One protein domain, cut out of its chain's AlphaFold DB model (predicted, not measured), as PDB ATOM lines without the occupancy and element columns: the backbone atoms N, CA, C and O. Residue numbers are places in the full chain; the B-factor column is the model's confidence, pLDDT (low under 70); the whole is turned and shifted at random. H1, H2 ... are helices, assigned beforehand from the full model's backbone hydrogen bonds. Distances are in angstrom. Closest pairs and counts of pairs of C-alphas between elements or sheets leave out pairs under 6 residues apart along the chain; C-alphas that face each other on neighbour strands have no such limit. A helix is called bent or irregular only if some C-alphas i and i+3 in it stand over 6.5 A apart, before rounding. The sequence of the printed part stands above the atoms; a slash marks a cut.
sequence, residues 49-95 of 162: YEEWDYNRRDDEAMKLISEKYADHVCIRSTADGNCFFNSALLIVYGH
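What this domain is: This is residues 49 to 95 of the 162 residues of an uncharacterized protein of Rhizophagus irregularis (UniProt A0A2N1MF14). This model has little regular structure: a looping chain with helix H2 at one end of its longest axis and, at the other, the very short helix H1 and a loop of residues 63 to 72. Residues 73 to 78 lead back between these ends, and residues 79 to 84, of which 83 and 84 belong to H2, stick out. The printed part has 47 residues, with two named helices, H1 then H2, and no named strand; these hold 15 residues, and the class is all helix. It is only just compact, close to loose, with a radius of gyration of the C-alphas of 11.0 A and spans of 28 by 23 by 18 A.

How they stand to each other: Start at H2, residues 83 to 93, where every O i to N i+4 pair is within hydrogen-bond range. H1, residues 59 to 62, is apart from it, with no C-alpha within 8 A. H1 is too short for an O i to N i+4 pair, and its one O i to N i+3 pair is not within range.

Where its parts are: Find C-alpha 83 at (40.060, 34.653, 8.056); from there H2 runs 14.8 A to C-alpha 93 at (31.430, 45.111, 2.248). H1 begins at C-alpha 59, (34.596, 42.185, 23.167), and spans 4.9 A.

The domain as a whole: Look to Lys 68 and Asp 80 for the C-alphas farthest apart, 30.1 A. The link from H1 to H2, 20 residues, is long. The printed part has no cut; residues 49 to 52 have pLDDT under 70.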
ATOM      1  N   TYR A  49      29.623  49.690   3.109       60.12
ATOM      2  CA  TYR A  49      28.581  49.470   4.103       60.12
ATOM      3  C   TYR A  49      29.096  49.981   5.452       60.12
ATOM      4  O   TYR A  49      30.005  49.400   6.042       60.12
ATOM      5  N   GLU A  50      28.538  51.100   5.914       56.72
ATOM      6  CA  GLU A  50      28.839  51.687   7.230       56.72
ATOM      7  C   GLU A  50      28.102  50.967   8.373       56.72
ATOM      8  O   GLU A  50      28.434  51.149   9.541       56.72
ATOM      9  N   GLU A  51      27.110  50.129   8.051       63.12
ATOM     10  CA  GLU A  51      26.344  49.361   9.032       63.12
ATOM     11  C   GLU A  51      26.906  47.946   9.162       63.12
ATOM     12  O   GLU A  51      26.878  47.151   8.220       63.12
ATOM     13  N   TRP A  52      27.447  47.640  10.341       69.50
ATOM     14  CA  TRP A  52      28.053  46.349  10.659       69.50
ATOM     15  C   TRP A  52      27.180  45.601  11.670       69.50
ATOM     16  O   TRP A  52      26.546  46.210  12.534       69.50
ATOM     17  N   ASP A  53      27.147  44.269  11.588       74.81
ATOM     18  CA  ASP A  53      26.397  43.449  12.544       74.81
ATOM     19  C   ASP A  53      27.034  43.539  13.940       74.81
ATOM     20  O   ASP A  53      28.086  42.948  14.201       74.81
ATOM     21  N   TYR A  54      26.378  44.263  14.851       74.00
ATOM     22  CA  TYR A  54      26.811  44.439  16.241       74.00
ATOM     23  C   TYR A  54      27.065  43.115  16.970       74.00
ATOM     24  O   TYR A  54      27.917  43.069  17.859       74.00
ATOM     25  N   ASN A  55      26.388  42.027  16.584       82.81
ATOM     26  CA  ASN A  55      26.600  40.711  17.193       82.81
ATOM     27  C   ASN A  55      27.982  40.124  16.876       82.81
ATOM     28  O   ASN A  55      28.415  39.175  17.530       82.81
ATOM     29  N   ARG A  56      28.681  40.675  15.879       83.19
ATOM     30  CA  ARG A  56      30.027  40.253  15.484       83.19
ATOM     31  C   ARG A  56      31.135  41.021  16.198       83.19
ATOM     32  O   ARG A  56      32.304  40.746  15.928       83.19
ATOM     33  N   ARG A  57      30.816  41.965  17.090       87.75
ATOM     34  CA  ARG A  57      31.830  42.665  17.890       87.75
ATOM     35  C   ARG A  57      32.630  41.664  18.725       87.75
ATOM     36  O   ARG A  57      32.065  40.796  19.385       87.75
ATOM     37  N   ASP A  58      33.950  41.805  18.714       90.75
ATOM     38  CA  ASP A  58      34.836  40.980  19.530       90.75
ATOM     39  C   ASP A  58      35.218  41.701  20.828       90.75
ATOM     40  O   ASP A  58      36.213  42.422  20.889       90.75
ATOM     41  N   ASP A  59      34.414  41.512  21.875       90.62
ATOM     42  CA  ASP A  59      34.596  42.185  23.167       90.62
ATOM     43  C   ASP A  59      35.935  41.872  23.853       90.62
ATOM     44  O   ASP A  59      36.432  42.697  24.621       90.62
ATOM     45  N   GLU A  60      36.540  40.711  23.590       91.38
ATOM     46  CA  GLU A  60      37.859  40.382  24.141       91.38
ATOM     47  C   GLU A  60      38.961  41.125  23.388       91.38
ATOM     48  O   GLU A  60      39.838  41.719  24.017       91.38
ATOM     49  N   ALA A  61      38.883  41.180  22.055       90.06
ATOM     50  CA  ALA A  61      39.822  41.969  21.259       90.06
ATOM     51  C   ALA A  61      39.703  43.475  21.553       90.06
ATOM     52  O   ALA A  61      40.719  44.166  21.623       90.06
ATOM     53  N   MET A  62      38.488  43.973  21.821       91.75
ATOM     54  CA  MET A  62      38.248  45.369  22.217       91.75
ATOM     55  C   MET A  62      39.055  45.791  23.454       91.75
ATOM     56  O   MET A  62      39.473  46.943  23.536       91.75
ATOM     57  N   LYS A  63      39.312  44.878  24.404       92.56
ATOM     58  CA  LYS A  63      40.109  45.169  25.616       92.56
ATOM     59  C   LYS A  63      41.594  45.388  25.320       92.56
ATOM     60  O   LYS A  63      42.309  45.914  26.167       92.56
ATOM     61  N   LEU A  64      42.060  44.945  24.153       93.06
ATOM     62  CA  LEU A  64      43.460  45.007  23.736       93.06
ATOM     63  C   LEU A  64      43.754  46.222  22.846       93.06
ATOM     64  O   LEU A  64      44.916  46.481  22.526       93.06
ATOM     65  N   ILE A  65      42.723  46.964  22.434       90.75
ATOM     66  CA  ILE A  65      42.887  48.150  21.599       90.75
ATOM     67  C   ILE A  65      43.569  49.253  22.417       90.75
ATOM     68  O   ILE A  65      43.118  49.634  23.494       90.75
ATOM     69  N   SER A  66      44.672  49.785  21.888       92.75
ATOM     70  CA  SER A  66      45.346  50.959  22.454       92.75
ATOM     71  C   SER A  66      44.431  52.187  22.426       92.75
ATOM     72  O   SER A  66      43.700  52.379  21.459       92.75
ATOM     73  N   GLU A  67      44.555  53.083  23.412       91.56
ATOM     74  CA  GLU A  67      43.803  54.351  23.480       91.56
ATOM     75  C   GLU A  67      43.840  55.165  22.175       91.56
ATOM     76  O   GLU A  67      42.861  55.817  21.826       91.56
ATOM     77  N   LYS A  68      44.934  55.076  21.402       94.31
ATOM     78  CA  LYS A  68      45.057  55.727  20.085       94.31
ATOM     79  C   LYS A  68      43.944  55.328  19.102       94.31
ATOM     80  O   LYS A  68      43.627  56.096  18.199       94.31
ATOM     81  N   TYR A  69      43.386  54.132  19.250       91.00
ATOM     82  CA  TYR A  69      42.360  53.569  18.378       91.00
ATOM     83  C   TYR A  69      41.041  53.344  19.133       91.00
ATOM     84  O   TYR A  69      40.266  52.482  18.736       91.00
ATOM     85  N   ALA A  70      40.772  54.101  20.204       86.31
ATOM     86  CA  ALA A  70      39.578  53.931  21.039       86.31
ATOM     87  C   ALA A  70      38.249  54.000  20.259       86.31
ATOM     88  O   ALA A  70      37.282  53.346  20.643       86.31
ATOM     89  N   ASP A  71      38.225  54.732  19.142       88.88
ATOM     90  CA  ASP A  71      37.049  54.859  18.272       88.88
ATOM     91  C   ASP A  71      36.883  53.685  17.285       88.88
ATOM     92  O   ASP A  71      35.911  53.635  16.533       88.88
ATOM     93  N   HIS A  72      37.832  52.742  17.243       87.62
ATOM     94  CA  HIS A  72      37.757  51.573  16.366       87.62
ATOM     95  C   HIS A  72      36.981  50.441  17.037       87.62
ATOM     96  O   HIS A  72      37.053  50.233  18.247       87.62
ATOM     97  N   VAL A  73      36.288  49.653  16.219       86.88
ATOM     98  CA  VAL A  73      35.559  48.466  16.667       86.88
ATOM     99  C   VAL A  73      36.238  47.220  16.111       86.88
ATOM    100  O   VAL A  73      36.401  47.079  14.901       86.88
ATOM    101  N   CYS A  74      36.615  46.292  16.991       89.50
ATOM    102  CA  CYS A  74      37.047  44.959  16.590       89.50
ATOM    103  C   CYS A  74      35.835  44.120  16.185       89.50
ATOM    104  O   CYS A  74      34.929  43.899  16.993       89.50
ATOM    105  N   ILE A  75      35.854  43.604  14.956       88.62
ATOM    106  CA  ILE A  75      34.884  42.624  14.467       88.62
ATOM    107  C   ILE A  75      35.548  41.256  14.380       88.62
ATOM    108  O   ILE A  75      36.661  41.120  13.870       88.62
ATOM    109  N   ARG A  76      34.829  40.227  14.828       90.38
ATOM    110  CA  ARG A  76      35.223  38.832  14.679       90.38
ATOM    111  C   ARG A  76      34.943  38.323  13.265       90.38
ATOM    112  O   ARG A  76      33.784  38.197  12.845       90.38
ATOM    113  N   SER A  77      36.009  37.943  12.569       91.50
ATOM    114  CA  SER A  77      35.913  37.158  11.340       91.50
ATOM    115  C   SER A  77      35.674  35.674  11.631       91.50
ATOM    116  O   SER A  77      36.108  35.165  12.668       91.50
ATOM    117  N   THR A  78      35.073  34.948  10.696       90.94
ATOM    118  CA  THR A  78      34.948  33.487  10.773       90.94
ATOM    119  C   THR A  78      36.330  32.819  10.747       90.94
ATOM    120  O   THR A  78      37.178  33.134   9.908       90.94
ATOM    121  N   ALA A  79      36.567  31.900  11.690       87.38
ATOM    122  CA  ALA A  79      37.826  31.173  11.868       87.38
ATOM    123  C   ALA A  79      37.833  29.844  11.086       87.38
ATOM    124  O   ALA A  79      37.876  28.763  11.668       87.38
ATOM    125  N   ASP A  80      37.767  29.932   9.759       87.38
ATOM    126  CA  ASP A  80      37.687  28.797   8.822       87.38
ATOM    127  C   ASP A  80      38.945  28.645   7.946       87.38
ATOM    128  O   ASP A  80      38.896  28.021   6.890       87.38
ATOM    129  N   GLY A  81      40.048  29.276   8.359       84.81
ATOM    130  CA  GLY A  81      41.297  29.324   7.597       84.81
ATOM    131  C   GLY A  81      41.302  30.314   6.420       84.81
ATOM    132  O   GLY A  81      42.355  30.619   5.866       84.81
ATOM    133  N   ASN A  82      40.164  30.959   6.133       89.00
ATOM    134  CA  ASN A  82      40.036  32.071   5.184       89.00
ATOM    135  C   ASN A  82      39.895  33.426   5.902       89.00
ATOM    136  O   ASN A  82      39.475  34.413   5.298       89.00
ATOM    137  N   CYS A  83      40.279  33.497   7.183       89.69
ATOM    138  CA  CYS A  83      40.060  34.653   8.056       89.69
ATOM    139  C   CYS A  83      40.622  35.971   7.497       89.69
ATOM    140  O   CYS A  83      40.005  37.015   7.694       89.69
ATOM    141  N   PHE A  84      41.735  35.936   6.758       90.94
ATOM    142  CA  PHE A  84      42.275  37.114   6.072       90.94
ATOM    143  C   PHE A  84      41.292  37.669   5.027       90.94
ATOM    144  O   PHE A  84      40.952  38.850   5.063       90.94
ATOM    145  N   PHE A  85      40.778  36.813   4.139       91.12
ATOM    146  CA  PHE A  85      39.825  37.203   3.096       91.12
ATOM    147  C   PHE A  85      38.460  37.565   3.681       91.12
ATOM    148  O   PHE A  85      37.851  38.544   3.259       91.12
ATOM    149  N   ASN A  86      38.016  36.828   4.700       91.31
ATOM    150  CA  ASN A  86      36.823  37.144   5.479       91.31
ATOM    151  C   ASN A  86      36.921  38.551   6.092       91.31
ATOM    152  O   ASN A  86      36.026  39.372   5.912       91.31
ATOM    153  N   SER A  87      38.045  38.864   6.741       90.69
ATOM    154  CA  SER A  87      38.295  40.182   7.340       90.69
ATOM    155  C   SER A  87      38.352  41.288   6.289       90.69
ATOM    156  O   SER A  87      37.756  42.344   6.479       90.69
ATOM    157  N   ALA A  88      39.022  41.048   5.159       89.88
ATOM    158  CA  ALA A  88      39.079  42.012   4.064       89.88
ATOM    159  C   ALA A  88      37.676  42.335   3.520       89.88
ATOM    160  O   ALA A  88      37.351  43.498   3.295       89.88
ATOM    161  N   LEU A  89      36.816  41.325   3.367       87.25
ATOM    162  CA  LEU A  89      35.441  41.531   2.914       87.25
ATOM    163  C   LEU A  89      34.555  42.186   3.972       87.25
ATOM    164  O   LEU A  89      33.719  43.007   3.612       87.25
ATOM    165  N   LEU A  90      34.765  41.909   5.261       86.44
ATOM    166  CA  LEU A  90      34.095  42.645   6.335       86.44
ATOM    167  C   LEU A  90      34.429  44.138   6.285       86.44
ATOM    168  O   LEU A  90      33.528  44.959   6.402       86.44
ATOM    169  N   ILE A  91      35.696  44.488   6.052       84.25
ATOM    170  CA  ILE A  91      36.133  45.890   5.957       84.25
ATOM    171  C   ILE A  91      35.520  46.583   4.732       84.25
ATOM    172  O   ILE A  91      35.121  47.741   4.818       84.25
ATOM    173  N   VAL A  92      35.461  45.896   3.587       80.75
ATOM    174  CA  VAL A  92      35.032  46.507   2.316       80.75
ATOM    175  C   VAL A  92      33.508  46.476   2.131       80.75
ATOM    176  O   VAL A  92      32.937  47.443   1.628       80.75
ATOM    177  N   TYR A  93      32.845  45.389   2.533       79.19
ATOM    178  CA  TYR A  93      31.430  45.111   2.248       79.19
ATOM    179  C   TYR A  93      30.566  44.858   3.490       79.19
ATOM    180  O   TYR A  93      29.355  44.711   3.355       79.19
ATOM    181  N   GLY A  94      31.143  44.766   4.690       80.62
ATOM    182  CA  GLY A  94      30.391  44.466   5.916       80.62
ATOM    183  C   GLY A  94      29.944  43.002   6.058       80.62
ATOM    184  O   GLY A  94      29.297  42.649   7.041       80.62
ATOM    185  N   HIS A  95      30.308  42.122   5.120       84.44
ATOM    186  CA  HIS A  95      29.981  40.693   5.147       84.44
ATOM    187  C   HIS A  95      31.121  39.840   4.575       84.44
ATOM    188  O   HIS A  95      31.947  40.321   3.813       84.44
TER     189      HIS A  95